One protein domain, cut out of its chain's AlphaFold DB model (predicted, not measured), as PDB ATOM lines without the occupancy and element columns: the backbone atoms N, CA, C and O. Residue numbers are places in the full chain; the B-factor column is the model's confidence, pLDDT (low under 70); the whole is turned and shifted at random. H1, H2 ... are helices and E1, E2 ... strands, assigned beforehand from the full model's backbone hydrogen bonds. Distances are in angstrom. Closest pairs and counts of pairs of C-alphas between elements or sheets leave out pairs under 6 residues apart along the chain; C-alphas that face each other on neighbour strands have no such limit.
ATOM      1  N   GLU A 277     168.981 187.131 308.464       47.41
ATOM      2  CA  GLU A 277     169.240 187.381 307.042       47.41
ATOM      3  C   GLU A 277     169.154 188.872 306.684       47.41
ATOM      4  O   GLU A 277     170.049 189.377 306.016       47.41
ATOM      5  N   ILE A 278     168.186 189.605 307.240       42.69
ATOM      6  CA  ILE A 278     168.057 191.062 307.051       42.69
ATOM      7  C   ILE A 278     169.221 191.793 307.731       42.69
ATOM      8  O   ILE A 278     169.815 192.701 307.157       42.69
ATOM      9  N   GLU A 279     169.651 191.332 308.911       48.50
ATOM     10  CA  GLU A 279     170.852 191.861 309.574       48.50
ATOM     11  C   GLU A 279     172.121 191.697 308.714       48.50
ATOM     12  O   GLU A 279     173.055 192.499 308.806       48.50
ATOM     13  N   LYS A 280     172.186 190.649 307.879       57.16
ATOM     14  CA  LYS A 280     173.302 190.461 306.942       57.16
ATOM     15  C   LYS A 280     173.226 191.452 305.787       57.16
ATOM     16  O   LYS A 280     174.276 191.962 305.421       57.16
ATOM     17  N   GLU A 281     172.036 191.725 305.255       51.56
ATOM     18  CA  GLU A 281     171.791 192.695 304.172       51.56
ATOM     19  C   GLU A 281     172.093 194.132 304.606       51.56
ATOM     20  O   GLU A 281     172.820 194.844 303.921       51.56
ATOM     21  N   MET A 282     171.675 194.523 305.814       48.03
ATOM     22  CA  MET A 282     171.997 195.830 306.411       48.03
ATOM     23  C   MET A 282     173.496 196.062 306.632       48.03
ATOM     24  O   MET A 282     173.944 197.194 306.765       48.03
ATOM     25  N   LYS A 283     174.282 194.986 306.730       61.56
ATOM     26  CA  LYS A 283     175.735 195.042 306.944       61.56
ATOM     27  C   LYS A 283     176.518 194.788 305.655       61.56
ATOM     28  O   LYS A 283     177.735 194.606 305.741       61.56
ATOM     29  N   ALA A 284     175.839 194.678 304.512       66.44
ATOM     30  CA  ALA A 284     176.397 194.252 303.238       66.44
ATOM     31  C   ALA A 284     175.856 195.085 302.054       66.44
ATOM     32  O   ALA A 284     174.889 194.664 301.416       66.44
ATOM     33  N   PRO A 285     176.492 196.226 301.715       65.75
ATOM     34  CA  PRO A 285     175.970 197.181 300.738       65.75
ATOM     35  C   PRO A 285     175.740 196.634 299.338       65.75
ATOM     36  O   PRO A 285     174.901 197.166 298.630       65.75
ATOM     37  N   LEU A 286     176.426 195.571 298.917       77.12
ATOM     38  CA  LEU A 286     176.191 194.971 297.599       77.12
ATOM     39  C   LEU A 286     175.163 193.828 297.631       77.12
ATOM     40  O   LEU A 286     174.781 193.336 296.576       77.12
ATOM     41  N   TYR A 287     174.743 193.352 298.810       82.00
ATOM     42  CA  TYR A 287     173.937 192.135 298.960       82.00
ATOM     43  C   TYR A 287     172.445 192.426 299.113       82.00
ATOM     44  O   TYR A 287     172.032 193.011 300.104       82.00
ATOM     45  N   HIS A 288     171.639 191.926 298.175       72.25
ATOM     46  CA  HIS A 288     170.180 192.096 298.089       72.25
ATOM     47  C   HIS A 288     169.406 190.855 298.547       72.25
ATOM     48  O   HIS A 288     168.335 190.551 298.032       72.25
ATOM     49  N   GLY A 289     169.977 190.061 299.452       68.62
ATOM     50  CA  GLY A 289     169.245 188.939 300.030       68.62
ATOM     51  C   GLY A 289     169.001 187.769 299.079       68.62
ATOM     52  O   GLY A 289     169.738 187.523 298.117       68.62
ATOM     53  N   ASN A 290     167.951 187.001 299.374       74.88
ATOM     54  CA  ASN A 290     167.534 185.822 298.609       74.88
ATOM     55  C   ASN A 290     166.523 186.175 297.502       74.88
ATOM     56  O   ASN A 290     165.488 185.517 297.360       74.88
ATOM     57  N   ILE A 291     166.802 187.230 296.733       65.75
ATOM     58  CA  ILE A 291     165.945 187.630 295.614       65.75
ATOM     59  C   ILE A 291     166.057 186.650 294.439       65.75
ATOM     60  O   ILE A 291     167.125 186.098 294.121       65.75
ATOM     61  N   ASN A 292     164.924 186.422 293.774       76.62
ATOM     62  CA  ASN A 292     164.887 185.609 292.565       76.62
ATOM     63  C   ASN A 292     165.483 186.385 291.367       76.62
ATOM     64  O   ASN A 292     165.834 187.562 291.459       76.62
ATOM     65  N   LEU A 293     165.649 185.704 290.230       80.31
ATOM     66  CA  LEU A 293     166.271 186.301 289.044       80.31
ATOM     67  C   LEU A 293     165.414 187.410 288.407       80.31
ATOM     68  O   LEU A 293     165.971 188.344 287.837       80.31
ATOM     69  N   GLU A 294     164.089 187.315 288.496       77.38
ATOM     70  CA  GLU A 294     163.174 188.321 287.942       77.38
ATOM     71  C   GLU A 294     163.202 189.617 288.756       77.38
ATOM     72  O   GLU A 294     163.179 190.707 288.189       77.38
ATOM     73  N   ASP A 295     163.352 189.517 290.073       69.88
ATOM     74  CA  ASP A 295     163.525 190.681 290.938       69.88
ATOM     75  C   ASP A 295     164.893 191.337 290.708       69.88
ATOM     76  O   ASP A 295     164.976 192.555 290.562       69.88
ATOM     77  N   ALA A 296     165.954 190.542 290.530       78.94
ATOM     78  CA  ALA A 296     167.263 191.070 290.141       78.94
ATOM     79  C   ALA A 296     167.210 191.798 288.782       78.94
ATOM     80  O   ALA A 296     167.742 192.897 288.652       78.94
ATOM     81  N   LYS A 297     166.504 191.250 287.780       79.50
ATOM     82  CA  LYS A 297     166.279 191.925 286.484       79.50
ATOM     83  C   LYS A 297     165.612 193.289 286.639       79.50
ATOM     84  O   LYS A 297     165.903 194.199 285.867       79.50
ATOM     85  N   ARG A 298     164.690 193.447 287.589       74.56
ATOM     86  CA  ARG A 298     164.014 194.733 287.818       74.56
ATOM     87  C   ARG A 298     164.969 195.777 288.388       74.56
ATOM     88  O   ARG A 298     164.903 196.921 287.953       74.56
ATOM     89  N   LEU A 299     165.857 195.369 289.294       70.06
ATOM     90  CA  LEU A 299     166.815 196.252 289.968       70.06
ATOM     91  C   LEU A 299     167.967 196.711 289.065       70.06
ATOM     92  O   LEU A 299     168.437 197.832 289.209       70.06
ATOM     93  N   LEU A 300     168.405 195.863 288.134       81.75
ATOM     94  CA  LEU A 300     169.497 196.179 287.212       81.75
ATOM     95  C   LEU A 300     168.951 196.966 286.021       81.75
ATOM     96  O   LEU A 300     168.354 196.374 285.121       81.75
ATOM     97  N   THR A 301     169.054 198.292 286.033       78.31
ATOM     98  CA  THR A 301     168.361 199.170 285.077       78.31
ATOM     99  C   THR A 301     169.184 199.465 283.833       78.31
ATOM    100  O   THR A 301     168.585 199.589 282.764       78.31
ATOM    101  N   ASN A 302     170.511 199.481 283.950       83.00
ATOM    102  CA  ASN A 302     171.445 199.797 282.875       83.00
ATOM    103  C   ASN A 302     172.379 198.618 282.551       83.00
ATOM    104  O   ASN A 302     172.714 197.825 283.437       83.00
ATOM    105  N   PRO A 303     172.865 198.510 281.301       85.81
ATOM    106  CA  PRO A 303     174.008 197.660 280.984       85.81
ATOM    107  C   PRO A 303     175.207 198.038 281.861       85.81
ATOM    108  O   PRO A 303     175.534 199.217 281.986       85.81
ATOM    109  N   GLY A 304     175.849 197.044 282.471       84.69
ATOM    110  CA  GLY A 304     176.930 197.245 283.435       84.69
ATOM    111  C   GLY A 304     176.498 197.217 284.893       84.69
ATOM    112  O   GLY A 304     177.345 197.014 285.765       84.69
ATOM    113  N   ASP A 305     175.201 197.349 285.175       88.88
ATOM    114  CA  ASP A 305     174.704 197.226 286.539       88.88
ATOM    115  C   ASP A 305     174.963 195.814 287.075       88.88
ATOM    116  O   ASP A 305     174.659 194.814 286.409       88.88
ATOM    117  N   TYR A 306     175.461 195.720 288.309       91.69
ATOM    118  CA  TYR A 306     175.618 194.448 289.002       91.69
ATOM    119  C   TYR A 306     175.244 194.515 290.483       91.69
ATOM    120  O   TYR A 306     175.430 195.524 291.152       91.69
ATOM    121  N   LEU A 307     174.742 193.404 291.021       90.94
ATOM    122  CA  LEU A 307     174.422 193.253 292.444       90.94
ATOM    123  C   LEU A 307     174.802 191.871 292.964       90.94
ATOM    124  O   LEU A 307     174.935 190.929 292.182       90.94
ATOM    125  N   ALA A 308     174.937 191.716 294.280       90.38
ATOM    126  CA  ALA A 308     175.109 190.415 294.909       90.38
ATOM    127  C   ALA A 308     173.775 189.882 295.451       90.38
ATOM    128  O   ALA A 308     173.016 190.596 296.100       90.38
ATOM    129  N   ARG A 309     173.497 188.595 295.243       88.56
ATOM    130  CA  ARG A 309     172.317 187.909 295.797       88.56
ATOM    131  C   ARG A 309     172.630 186.470 296.169       88.56
ATOM    132  O   ARG A 309     173.564 185.866 295.646       88.56
ATOM    133  N   TYR A 310     171.823 185.888 297.041       85.75
ATOM    134  CA  TYR A 310     171.887 184.471 297.372       85.75
ATOM    135  C   TYR A 310     170.796 183.723 296.609       85.75
ATOM    136  O   TYR A 310     169.670 184.192 296.500       85.75
ATOM    137  N   SER A 311     171.113 182.552 296.059       83.69
ATOM    138  CA  SER A 311     170.095 181.654 295.511       83.69
ATOM    139  C   SER A 311     169.863 180.506 296.480       83.69
ATOM    140  O   SER A 311     170.703 179.610 296.577       83.69
ATOM    141  N   ALA A 312     168.706 180.476 297.144       73.69
ATOM    142  CA  ALA A 312     168.338 179.361 298.018       73.69
ATOM    143  C   ALA A 312     168.324 178.003 297.295       73.69
ATOM    144  O   ALA A 312     168.739 177.000 297.874       73.69
ATOM    145  N   ASN A 313     167.924 177.979 296.020       76.44
ATOM    146  CA  ASN A 313     167.872 176.752 295.220       76.44
ATOM    147  C   ASN A 313     169.266 176.169 294.958       76.44
ATOM    148  O   ASN A 313     169.449 174.958 295.028       76.44
ATOM    149  N   GLN A 314     170.256 177.022 294.668       80.44
ATOM    150  CA  GLN A 314     171.622 176.586 294.342       80.44
ATOM    151  C   GLN A 314     172.589 176.668 295.532       80.44
ATOM    152  O   GLN A 314     173.726 176.215 295.425       80.44
ATOM    153  N   LYS A 315     172.137 177.222 296.665       86.06
ATOM    154  CA  LYS A 315     172.903 177.447 297.901       86.06
ATOM    155  C   LYS A 315     174.236 178.170 297.665       86.06
ATOM    156  O   LYS A 315     175.267 177.805 298.231       86.06
ATOM    157  N   LYS A 316     174.218 179.181 296.794       89.50
ATOM    158  CA  LYS A 316     175.395 179.954 296.370       89.50
ATOM    159  C   LYS A 316     175.081 181.447 296.325       89.50
ATOM    160  O   LYS A 316     173.938 181.835 296.077       89.50
ATOM    161  N   TYR A 317     176.116 182.253 296.543       91.19
ATOM    162  CA  TYR A 317     176.093 183.692 296.305       91.19
ATOM    163  C   TYR A 317     176.477 183.972 294.857       91.19
ATOM    164  O   TYR A 317     177.407 183.355 294.336       91.19
ATOM    165  N   TYR A 318     175.763 184.895 294.231       93.69
ATOM    166  CA  TYR A 318     175.975 185.315 292.857       93.69
ATOM    167  C   TYR A 318     176.215 186.810 292.800       93.69
ATOM    168  O   TYR A 318     175.501 187.555 293.465       93.69
ATOM    169  N   LEU A 319     177.158 187.221 291.961       95.19
ATOM    170  CA  LEU A 319     177.137 188.519 291.305       95.19
ATOM    171  C   LEU A 319     176.241 188.390 290.075       95.19
ATOM    172  O   LEU A 319     176.481 187.550 289.206       95.19
ATOM    173  N   THR A 320     175.181 189.178 290.027       93.50
ATOM    174  CA  THR A 320     174.226 189.216 288.925       93.50
ATOM    175  C   THR A 320     174.470 190.489 288.129       93.50
ATOM    176  O   THR A 320     174.293 191.566 288.684       93.50
ATOM    177  N   LEU A 321     174.880 190.356 286.865       93.81
ATOM    178  CA  LEU A 321     175.257 191.447 285.956       93.81
ATOM    179  C   LEU A 321     174.210 191.607 284.848       93.81
ATOM    180  O   LEU A 321     173.787 190.608 284.260       93.81
ATOM    181  N   CYS A 322     173.858 192.845 284.509       91.69
ATOM    182  CA  CYS A 322     173.117 193.169 283.295       91.69
ATOM    183  C   CYS A 322     174.072 193.498 282.145       91.69
ATOM    184  O   CYS A 322     174.867 194.425 282.240       91.69
ATOM    185  N   LEU A 323     173.992 192.735 281.055       86.50
ATOM    186  CA  LEU A 323     174.791 192.970 279.848       86.50
ATOM    187  C   LEU A 323     174.079 193.842 278.821       86.50
ATOM    188  O   LEU A 323     174.731 194.565 278.078       86.50
ATOM    189  N   ASP A 324     172.755 193.717 278.733       81.50
ATOM    190  CA  ASP A 324     171.971 194.378 277.697       81.50
ATOM    191  C   ASP A 324     170.526 194.607 278.162       81.50
ATOM    192  O   ASP A 324     169.939 193.779 278.869       81.50
ATOM    193  N   THR A 325     169.958 195.729 277.733       70.25
ATOM    194  CA  THR A 325     168.627 196.236 278.078       70.25
ATOM    195  C   THR A 325     167.800 196.550 276.826       70.25
ATOM    196  O   THR A 325     167.049 197.523 276.822       70.25
ATOM    197  N   GLN A 326     167.913 195.740 275.761       60.28
ATOM    198  CA  GLN A 326     167.222 195.951 274.471       60.28
ATOM    199  C   GLN A 326     165.699 196.201 274.584       60.28
ATOM    200  O   GLN A 326     165.122 196.848 273.714       60.28
ATOM    201  N   ALA A 327     165.041 195.736 275.657       57.12
ATOM    202  CA  ALA A 327     163.721 196.196 276.108       57.12
ATOM    203  C   ALA A 327     163.558 195.952 277.623       57.12
ATOM    204  O   ALA A 327     164.117 194.990 278.151       57.12
ATOM    205  N   SER A 328     162.740 196.747 278.327       50.91
ATOM    206  CA  SER A 328     162.599 196.719 279.802       50.91
ATOM    207  C   SER A 328     162.282 195.338 280.401       50.91
ATOM    208  O   SER A 328     162.601 195.090 281.563       50.91
ATOM    209  N   GLN A 329     161.671 194.437 279.618       53.69
ATOM    210  CA  GLN A 329     161.322 193.065 280.018       53.69
ATOM    211  C   GLN A 329     162.265 191.976 279.466       53.69
ATOM    212  O   GLN A 329     162.252 190.860 279.977       53.69
ATOM    213  N   ASN A 330     163.123 192.293 278.489       67.44
ATOM    214  CA  ASN A 330     164.063 191.355 277.861       67.44
ATOM    215  C   ASN A 330     165.512 191.775 278.141       67.44
ATOM    216  O   ASN A 330     166.284 192.057 277.227       67.44
ATOM    217  N   LYS A 331     165.873 191.833 279.427       80.75
ATOM    218  CA  LYS A 331     167.254 192.093 279.852       80.75
ATOM    219  C   LYS A 331     168.089 190.822 279.768       80.75
ATOM    220  O   LYS A 331     167.672 189.769 280.264       80.75
ATOM    221  N   LEU A 332     169.287 190.935 279.203       87.00
ATOM    222  CA  LEU A 332     170.275 189.866 279.239       87.00
ATOM    223  C   LEU A 332     171.034 189.942 280.566       87.00
ATOM    224  O   LEU A 332     171.802 190.874 280.796       87.00
ATOM    225  N   ILE A 333     170.799 188.961 281.440       88.75
ATOM    226  CA  ILE A 333     171.405 188.888 282.773       88.75
ATOM    227  C   ILE A 333     172.300 187.657 282.886       88.75
ATOM    228  O   ILE A 333     171.866 186.546 282.578       88.75
ATOM    229  N   LEU A 334     173.505 187.841 283.419       90.62
ATOM    230  CA  LEU A 334     174.421 186.759 283.776       90.62
ATOM    231  C   LEU A 334     174.595 186.649 285.289       90.62
ATOM    232  O   LEU A 334     174.467 187.624 286.022       90.62
ATOM    233  N   ASN A 335     174.871 185.432 285.762       92.19
ATOM    234  CA  ASN A 335     175.106 185.138 287.172       92.19
ATOM    235  C   ASN A 335     176.477 184.485 287.342       92.19
ATOM    236  O   ASN A 335     176.686 183.360 286.892       92.19
ATOM    237  N   PHE A 336     177.373 185.148 288.062       93.56
ATOM    238  CA  PHE A 336     178.702 184.646 288.392       93.56
ATOM    239  C   PHE A 336     178.741 184.238 289.857       93.56
ATOM    240  O   PHE A 336     178.360 185.013 290.729       93.56
ATOM    241  N   ILE A 337     179.179 183.016 290.153       95.12
ATOM    242  CA  ILE A 337     179.291 182.551 291.541       95.12
ATOM    243  C   ILE A 337     180.359 183.387 292.247       95.12
ATOM    244  O   ILE A 337     181.457 183.523 291.722       95.12
ATOM    245  N   ILE A 338     180.074 183.909 293.436       93.94
ATOM    246  CA  ILE A 338     181.081 184.594 294.254       93.94
ATOM    247  C   ILE A 338     181.964 183.537 294.943       93.94
ATOM    248  O   ILE A 338     181.414 182.639 295.597       93.94
ATOM    249  N   PRO A 339     183.307 183.609 294.831       94.31
ATOM    250  CA  PRO A 339     184.208 182.725 295.569       94.31
ATOM    251  C   PRO A 339     183.955 182.795 297.079       94.31
ATOM    252  O   PRO A 339     183.689 183.865 297.625       94.31
ATOM    253  N   LYS A 340     184.005 181.653 297.779       90.81
ATOM    254  CA  LYS A 340     183.569 181.549 299.190       90.81
ATOM    255  C   LYS A 340     184.319 182.496 300.130       90.81
ATOM    256  O   LYS A 340     183.709 183.058 301.035       90.81
ATOM    257  N   ASP A 341     185.619 182.645 299.919       91.25
ATOM    258  CA  ASP A 341     186.521 183.531 300.655       91.25
ATOM    259  C   ASP A 341     186.245 185.017 300.375       91.25
ATOM    260  O   ASP A 341     186.446 185.862 301.248       91.25
ATOM    261  N   LYS A 342     185.683 185.325 299.203       94.19
ATOM    262  CA  LYS A 342     185.371 186.682 298.744       94.19
ATOM    263  C   LYS A 342     183.954 187.151 299.062       94.19
ATOM    264  O   LYS A 342     183.707 188.354 299.066       94.19
ATOM    265  N   VAL A 343     183.038 186.241 299.424       88.12
ATOM    266  CA  VAL A 343     181.636 186.581 299.745       88.12
ATOM    267  C   VAL A 343     181.547 187.718 300.759       88.12
ATOM    268  O   VAL A 343     180.906 188.719 300.477       88.12
ATOM    269  N   LYS A 344     182.172 187.588 301.935       87.38
ATOM    270  CA  LYS A 344     182.082 188.618 302.986       87.38
ATOM    271  C   LYS A 344     182.761 189.940 302.590       87.38
ATOM    272  O   LYS A 344     182.107 190.965 302.765       87.38
ATOM    273  N   PRO A 345     184.021 189.954 302.111       89.25
ATOM    274  CA  PRO A 345     184.689 191.188 301.694       89.25
ATOM    275  C   PRO A 345     183.898 191.967 300.641       89.25
ATOM    276  O   PRO A 345     183.554 193.123 300.874       89.25
ATOM    277  N   TRP A 346     183.512 191.307 299.546       90.06
ATOM    278  CA  TRP A 346     182.875 191.975 298.412       90.06
ATOM    279  C   TRP A 346     181.497 192.518 298.754       90.06
ATOM    280  O   TRP A 346     181.163 193.630 298.363       90.06
ATOM    281  N   ILE A 347     180.699 191.772 299.526       84.31
ATOM    282  CA  ILE A 347     179.356 192.249 299.850       84.31
ATOM    283  C   ILE A 347     179.350 193.367 300.888       84.31
ATOM    284  O   ILE A 347     178.442 194.188 300.852       84.31
ATOM    285  N   LYS A 348     180.320 193.392 301.814       81.69
ATOM    286  CA  LYS A 348     180.371 194.353 302.929       81.69
ATOM    287  C   LYS A 348     181.145 195.623 302.629       81.69
ATOM    288  O   LYS A 348     180.814 196.667 303.178       81.69
ATOM    289  N   LYS A 349     182.177 195.525 301.799       80.38
ATOM    290  CA  LYS A 349     183.068 196.630 301.443       80.38
ATOM    291  C   LYS A 349     183.216 196.716 299.918       80.38
ATOM    292  O   LYS A 349     184.335 196.669 299.416       80.38
ATOM    293  N   PRO A 350     182.112 196.812 299.155       76.50
ATOM    294  CA  PRO A 350     182.179 196.771 297.695       76.50
ATOM    295  C   PRO A 350     182.978 197.927 297.087       76.50
ATOM    296  O   PRO A 350     183.620 197.723 296.070       76.50
ATOM    297  N   ILE A 351     182.998 199.100 297.731       81.00
ATOM    298  CA  ILE A 351     183.791 200.259 297.284       81.00
ATOM    299  C   ILE A 351     185.294 199.964 297.402       81.00
ATOM    300  O   ILE A 351     186.047 200.197 296.468       81.00
ATOM    301  N   GLU A 352     185.732 199.386 298.525       84.19
ATOM    302  CA  GLU A 352     187.145 199.028 298.744       84.19
ATOM    303  C   GLU A 352     187.612 197.880 297.833       84.19
ATOM    304  O   GLU A 352     188.804 197.735 297.594       84.19
ATOM    305  N   ASN A 353     186.686 197.043 297.356       88.06
ATOM    306  CA  ASN A 353     186.983 195.866 296.534       88.06
ATOM    307  C   ASN A 353     186.531 196.053 295.078       88.06
ATOM    308  O   ASN A 353     186.417 195.075 294.345       88.06
ATOM    309  N   TYR A 354     186.241 197.288 294.666       86.00
ATOM    310  CA  TYR A 354     185.618 197.598 293.382       86.00
ATOM    311  C   TYR A 354     186.422 197.046 292.197       86.00
ATOM    312  O   TYR A 354     185.893 196.266 291.408       86.00
ATOM    313  N   GLU A 355     187.719 197.358 292.140       89.81
ATOM    314  CA  GLU A 355     188.620 196.900 291.074       89.81
ATOM    315  C   GLU A 355     188.723 195.369 291.021       89.81
ATOM    316  O   GLU A 355     188.717 194.772 289.945       89.81
ATOM    317  N   GLU A 356     188.770 194.712 292.184       94.62
ATOM    318  CA  GLU A 356     188.828 193.249 292.267       94.62
ATOM    319  C   GLU A 356     187.535 192.612 291.736       94.62
ATOM    320  O   GLU A 356     187.576 191.620 291.005       94.62
ATOM    321  N   ILE A 357     186.381 193.188 292.085       90.38
ATOM    322  CA  ILE A 357     185.069 192.713 291.640       90.38
ATOM    323  C   ILE A 357     184.927 192.883 290.124       90.38
ATOM    324  O   ILE A 357     184.517 191.942 289.444       90.38
ATOM    325  N   GLU A 358     185.276 194.048 289.577       92.06
ATOM    326  CA  GLU A 358     185.222 194.299 288.133       92.06
ATOM    327  C   GLU A 358     186.174 193.391 287.356       92.06
ATOM    328  O   GLU A 358     185.776 192.792 286.353       92.06
ATOM    329  N   HIS A 359     187.408 193.227 287.844       93.12
ATOM    330  CA  HIS A 359     188.376 192.317 287.244       93.12
ATOM    331  C   HIS A 359     187.831 190.889 287.208       93.12
ATOM    332  O   HIS A 359     187.849 190.242 286.162       93.12
ATOM    333  N   TYR A 360     187.251 190.427 288.318       95.56
ATOM    334  CA  TYR A 360     186.609 189.121 288.377       95.56
ATOM    335  C   TYR A 360     185.472 188.984 287.359       95.56
ATOM    336  O   TYR A 360     185.387 187.973 286.663       95.56
ATOM    337  N   ILE A 361     184.594 189.985 287.241       93.06
ATOM    338  CA  ILE A 361     183.501 189.964 286.259       93.06
ATOM    339  C   ILE A 361     184.070 189.868 284.838       93.06
ATOM    340  O   ILE A 361     183.629 189.014 284.064       93.06
ATOM    341  N   LYS A 362     185.080 190.680 284.512       92.88
ATOM    342  CA  LYS A 362     185.764 190.666 283.213       92.88
ATOM    343  C   LYS A 362     186.373 189.296 282.912       92.88
ATOM    344  O   LYS A 362     186.115 188.731 281.850       92.88
ATOM    345  N   GLU A 363     187.091 188.702 283.862       92.94
ATOM    346  CA  GLU A 363     187.626 187.345 283.723       92.94
ATOM    347  C   GLU A 363     186.522 186.316 283.443       92.94
ATOM    348  O   GLU A 363     186.676 185.473 282.561       92.94
ATOM    349  N   GLN A 364     185.379 186.377 284.137       92.50
ATOM    350  CA  GLN A 364     184.273 185.445 283.875       92.50
ATOM    351  C   GLN A 364     183.625 185.658 282.501       92.50
ATOM    352  O   GLN A 364     183.217 184.683 281.865       92.50
ATOM    353  N   LEU A 365     183.537 186.903 282.030       89.38
ATOM    354  CA  LEU A 365     183.001 187.237 280.709       89.38
ATOM    355  C   LEU A 365     183.915 186.775 279.566       89.38
ATOM    356  O   LEU A 365     183.414 186.388 278.516       89.38
ATOM    357  N   THR A 366     185.233 186.776 279.778       86.94
ATOM    358  CA  THR A 366     186.229 186.344 278.773       86.94
ATOM    359  C   THR A 366     186.392 184.827 278.643       86.94
ATOM    360  O   THR A 366     187.040 184.360 277.707       86.94
ATOM    361  N   LYS A 367     185.797 184.039 279.547       87.38
ATOM    362  CA  LYS A 367     185.736 182.574 279.406       87.38
ATOM    363  C   LYS A 367     184.875 182.181 278.207       87.38
ATOM    364  O   LYS A 367     184.124 182.991 277.677       87.38
ATOM    365  N   GLU A 368     184.965 180.927 277.778       77.62
ATOM    366  CA  GLU A 368     184.127 180.426 276.690       77.62
ATOM    367  C   GLU A 368     182.642 180.492 277.089       77.62
ATOM    368  O   GLU A 368     182.213 179.863 278.061       77.62
ATOM    369  N   GLN A 369     181.870 181.298 276.360       80.38
ATOM    370  CA  GLN A 369     180.444 181.519 276.593       80.38
ATOM    371  C   GLN A 369     179.620 180.956 275.425       80.38
ATOM    372  O   GLN A 369     180.139 180.743 274.325       80.38
ATOM    373  N   PRO A 370     178.315 180.694 275.622       81.88
ATOM    374  CA  PRO A 370     177.443 180.270 274.536       81.88
ATOM    375  C   PRO A 370     177.468 181.259 273.361       81.88
ATOM    376  O   PRO A 370     177.316 182.467 273.549       81.88
ATOM    377  N   LYS A 371     177.557 180.742 272.127       80.44
ATOM    378  CA  LYS A 371     177.584 181.558 270.894       80.44
ATOM    379  C   LYS A 371     176.431 182.567 270.796       80.44
ATOM    380  O   LYS A 371     176.592 183.609 270.174       80.44
ATOM    381  N   SER A 372     175.288 182.266 271.414       83.31
ATOM    382  CA  SER A 372     174.095 183.118 271.419       83.31
ATOM    383  C   SER A 372     174.254 184.439 272.176       83.31
ATOM    384  O   SER A 372     173.491 185.359 271.905       83.31
ATOM    385  N   ILE A 373     175.207 184.545 273.109       83.88
ATOM    386  CA  ILE A 373     175.431 185.757 273.921       83.88
ATOM    387  C   ILE A 373     176.796 186.408 273.663       83.88
ATOM    388  O   ILE A 373     177.069 187.485 274.188       83.88
ATOM    389  N   GLN A 374     177.644 185.783 272.838       84.69
ATOM    390  CA  GLN A 374     179.016 186.225 272.582       84.69
ATOM    391  C   GLN A 374     179.080 187.646 272.006       84.69
ATOM    392  O   GLN A 374     179.942 188.422 272.397       84.69
ATOM    393  N   SER A 375     178.162 188.010 271.107       83.38
ATOM    394  CA  SER A 375     178.108 189.355 270.518       83.38
ATOM    395  C   SER A 375     177.799 190.431 271.561       83.38
ATOM    396  O   SER A 375     178.490 191.444 271.607       83.38
ATOM    397  N   SER A 376     176.816 190.199 272.437       84.75
ATOM    398  CA  SER A 376     176.486 191.112 273.539       84.75
ATOM    399  C   SER A 376     177.641 191.247 274.531       84.75
ATOM    400  O   SER A 376     177.917 192.349 274.994       84.75
ATOM    401  N   ILE A 377     178.355 190.154 274.817       87.62
ATOM    402  CA  ILE A 377     179.544 190.182 275.680       87.62
ATOM    403  C   ILE A 377     180.667 190.995 275.036       87.62
ATOM    404  O   ILE A 377     181.212 191.880 275.686       87.62
ATOM    405  N   THR A 378     180.987 190.751 273.762       85.38
ATOM    406  CA  THR A 378     182.015 191.515 273.042       85.38
ATOM    407  C   THR A 378     181.678 193.005 273.009       85.38
ATOM    408  O   THR A 378     182.542 193.830 273.292       85.38
ATOM    409  N   ASN A 379     180.418 193.360 272.733       85.06
ATOM    410  CA  ASN A 379     179.966 194.753 272.719       85.06
ATOM    411  C   ASN A 379     180.055 195.411 274.105       85.06
ATOM    412  O   ASN A 379     180.412 196.586 274.212       85.06
ATOM    413  N   PHE A 380     179.740 194.668 275.168       87.19
ATOM    414  CA  PHE A 380     179.872 195.150 276.541       87.19
ATOM    415  C   PHE A 380     181.344 195.366 276.925       87.19
ATOM    416  O   PHE A 380     181.697 196.437 277.413       87.19
ATOM    417  N   LEU A 381     182.219 194.398 276.625       87.00
ATOM    418  CA  LEU A 381     183.661 194.474 276.894       87.00
ATOM    419  C   LEU A 381     184.382 195.571 276.089       87.00
ATOM    420  O   LEU A 381     185.486 195.959 276.445       87.00
ATOM    421  N   GLN A 382     183.788 196.095 275.015       83.56
ATOM    422  CA  GLN A 382     184.319 197.263 274.300       83.56
ATOM    423  C   GLN A 382     183.991 198.595 274.990       83.56
ATOM    424  O   GLN A 382     184.691 199.580 274.776       83.56
ATOM    425  N   ASN A 383     182.936 198.631 275.810       77.75
ATOM    426  CA  ASN A 383     182.400 199.843 276.435       77.75
ATOM    427  C   ASN A 383     182.535 199.833 277.969       77.75
ATOM    428  O   ASN A 383     181.817 200.587 278.620       77.75
ATOM    429  N   GLU A 384     183.408 198.970 278.513       72.88
ATOM    430  CA  GLU A 384     183.571 198.578 279.929       72.88
ATOM    431  C   GLU A 384     183.089 199.624 280.943       72.88
ATOM    432  O   GLU A 384     183.831 200.502 281.380       72.88
ATOM    433  N   LYS A 385     181.824 199.502 281.338       83.88
ATOM    434  CA  LYS A 385     181.229 200.275 282.425       83.88
ATOM    435  C   LYS A 385     180.577 199.295 283.368       83.88
ATOM    436  O   LYS A 385     179.671 198.576 282.955       83.88
ATOM    437  N   TYR A 386     181.027 199.272 284.615       85.50
ATOM    438  CA  TYR A 386     180.371 198.513 285.664       85.50
ATOM    439  C   TYR A 386     179.811 199.471 286.706       85.50
ATOM    440  O   TYR A 386     180.356 200.540 286.961       85.50
ATOM    441  N   SER A 387     178.672 199.101 287.273       86.31
ATOM    442  CA  SER A 387     177.908 199.952 288.176       86.31
ATOM    443  C   SER A 387     177.343 199.083 289.303       86.31
ATOM    444  O   SER A 387     176.416 198.303 289.077       86.31
ATOM    445  N   PRO A 388     177.917 199.123 290.519       82.50
ATOM    446  CA  PRO A 388     177.369 198.382 291.640       82.50
ATOM    447  C   PRO A 388     176.013 198.975 292.019       82.50
ATOM    448  O   PRO A 388     175.902 200.122 292.450       82.50
ATOM    449  N   VAL A 389     174.969 198.164 291.919       77.25
ATOM    450  CA  VAL A 389     173.651 198.502 292.442       77.25
ATOM    451  C   VAL A 389     173.661 198.163 293.921       77.25
ATOM    452  O   VAL A 389     173.531 197.001 294.314       77.25
ATOM    453  N   PHE A 390     173.860 199.180 294.753       68.94
ATOM    454  CA  PHE A 390     173.852 199.003 296.197       68.94
ATOM    455  C   PHE A 390     172.453 198.669 296.707       68.94
ATOM    456  O   PHE A 390     171.441 199.152 296.198       68.94
ATOM    457  N   ASN A 391     172.402 197.817 297.727       56.47
ATOM    458  CA  ASN A 391     171.181 197.533 298.444       56.47
ATOM    459  C   ASN A 391     170.736 198.822 299.154       56.47
ATOM    460  O   ASN A 391     171.463 199.316 300.022       56.47
ATOM    461  N   PRO A 392     169.546 199.359 298.831       47.88
ATOM    462  CA  PRO A 392     169.038 200.581 299.450       47.88
ATOM    463  C   PRO A 392     168.830 200.456 300.969       47.88
ATOM    464  O   PRO A 392     168.655 201.465 301.644       47.88
ATOM    465  N   ILE A 393     168.869 199.237 301.519       45.75
ATOM    466  CA  ILE A 393     168.749 198.939 302.953       45.75
ATOM    467  C   ILE A 393     170.054 199.260 303.725       45.75
ATOM    468  O   ILE A 393     170.051 199.326 304.952       45.75
ATOM    469  N   CYS A 394     171.186 199.494 303.048       42.59
ATOM    470  CA  CYS A 394     172.524 199.544 303.661       42.59
ATOM    471  C   CYS A 394     173.022 200.928 304.157       42.59
ATOM    472  O   CYS A 394     174.225 201.164 304.166       42.59
ATOM    473  N   ASN A 395     172.130 201.807 304.634       42.78
ATOM    474  CA  ASN A 395     172.342 203.218 305.043       42.78
ATOM    475  C   ASN A 395     172.409 204.267 303.911       42.78
ATOM    476  O   ASN A 395     173.224 204.199 302.993       42.78
ATOM    477  N   ALA A 396     171.622 205.335 304.087       32.75
ATOM    478  CA  ALA A 396     171.616 206.556 303.275       32.75
ATOM    479  C   ALA A 396     172.927 207.377 303.361       32.75
ATOM    480  O   ALA A 396     173.232 208.139 302.444       32.75
ATOM    481  N   ASP A 397     173.747 207.180 304.402       33.75
ATOM    482  CA  ASP A 397     175.018 207.899 304.580       33.75
ATOM    483  C   ASP A 397     176.105 207.484 303.565       33.75
ATOM    484  O   ASP A 397     176.918 208.317 303.163       33.75
ATOM    485  N   MET A 398     176.105 206.235 303.072       35.56
ATOM    486  CA  MET A 398     177.049 205.807 302.021       35.56
ATOM    487  C   MET A 398     176.641 206.285 300.622       35.56
ATOM    488  O   MET A 398     177.515 206.559 299.800       35.56
ATOM    489  N   LEU A 399     175.342 206.471 300.359       32.12
ATOM    490  CA  LEU A 399     174.871 207.149 299.145       32.12
ATOM    491  C   LEU A 399     175.290 208.626 299.174       32.12
ATOM    492  O   LEU A 399     175.839 209.122 298.196       32.12
ATOM    493  N   HIS A 400     175.159 209.301 300.320       27.08
ATOM    494  CA  HIS A 400     175.579 210.698 300.472       27.08
ATOM    495  C   HIS A 400     177.099 210.920 300.365       27.08
ATOM    496  O   HIS A 400     177.518 211.983 299.904       27.08
ATOM    497  N   ALA A 401     177.920 209.939 300.758       31.58
ATOM    498  CA  ALA A 401     179.374 209.973 300.572       31.58
ATOM    499  C   ALA A 401     179.789 209.707 299.112       31.58
ATOM    500  O   ALA A 401     180.724 210.331 298.622       31.58
ATOM    501  N   SER A 402     179.056 208.845 298.399       30.41
ATOM    502  CA  SER A 402     179.299 208.525 296.980       30.41
ATOM    503  C   SER A 402     178.909 209.656 296.016       30.41
ATOM    504  O   SER A 402     179.467 209.740 294.933       30.41
ATOM    505  N   PHE A 403     177.977 210.539 296.401       29.09
ATOM    506  CA  PHE A 403     177.606 211.733 295.619       29.09
ATOM    507  C   PHE A 403     178.496 212.964 295.895       29.09
ATOM    508  O   PHE A 403     178.237 214.038 295.352       29.09
ATOM    509  N   LYS A 404     179.507 212.842 296.769       24.64
ATOM    510  CA  LYS A 404     180.453 213.918 297.128       24.64
ATOM    511  C   LYS A 404     181.912 213.648 296.727       24.64
ATOM    512  O   LYS A 404     182.748 214.511 296.992       24.64
TER     513      LYS A 404
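Overview. This is residues 277 to 404 of the 405 residues of an uncharacterized protein of Legionella sp. PC997 (UniProt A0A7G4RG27). A small, strongly twisted sheet of three strands forms the core, with the short helix H2 over one face and the long helix H4 crossing the other; H5 packs on the sheet at the far end of H4. The short helices H1 and H6 lie away from this core, and the long unnamed stretch of residues 383 to 395, between H5 and H6, is tied to the sheet by a short parallel pairing of its residues 387 to 388 with residues 305 to 306 of E1. The printed part has 128 residues, with helices and strands in the order H1 H2 E1 E2 E3 H3 H4 H5 H6. The sheet has the order E1 - E2 - E3, antiparallel throughout, and the class is mixed, helices and strands. The whole is compact, with a radius of gyration of the C-alphas of 14.2 A and spans of 40 by 37 by 29 A.

Arrangement. H1, residues 277 to 281, is not on the sheet. H2, residues 293 to 299, is on it at a height of 8.3 A; its closest C-alpha pair with E3, residues 332 to 337, is Lys 297 and Ile 333, 7.0 A. E1, residues 305 to 311, and E2, residues 316 to 324, form a hairpin, with N 307 and O 320 at 3.0 A. E2 and E3 form another, with N 321 and O 334 at 2.9 A. Together the three strands make a meander, each strand the antiparallel neighbour of the one before. H3, residues 343 to 348, only grazes the sheet with residues 343 to 347, and is near H1. H4, residues 354 to 366, lies over E2 and E3 at a height of 9.9 A, on the opposite face from H2, and runs across the strands at 74 degrees to E2 on the local plane. H4 and H5, residues 374 to 382, are close but not clearly touching, with C-alphas Leu 365 and Ile 377 closest at 6.8 A. H5 is on the sheet, where the C-alphas of Leu 323 and Phe 380 are its closest pair with E2, 6.4 A. Residues 387 to 388 pair, parallel, with residues 305 to 306 of E1. H6, residues 396 to 402, is apart from H5 and not on the sheet. In H1, H2, H3, H4, H5 and H6 every O i to N i+4 pair is within hydrogen-bond range.

Along the chain. H1 begins at C-alpha 277 (169.240, 187.381, 307.042). E1 measures 18.6 A, E2 23.8 A, E3 16.9 A, H4 18.5 A and H5 12.4 A. H4 begins at C-alpha 354 (185.618, 197.598, 293.382), and H6 ends at C-alpha 402 (179.299, 208.525, 296.980).

Size, cuts and confidence. The C-alphas farthest apart, those of Lys 371 and Asp 397, are 42.8 A apart. The printed part has no cut. The links H1 to H2 and H5 to H6 are long. Mean pLDDT of the printed part is 76.3; values under 70 include residues 277 to 285, 326 to 330 and 390 to 404.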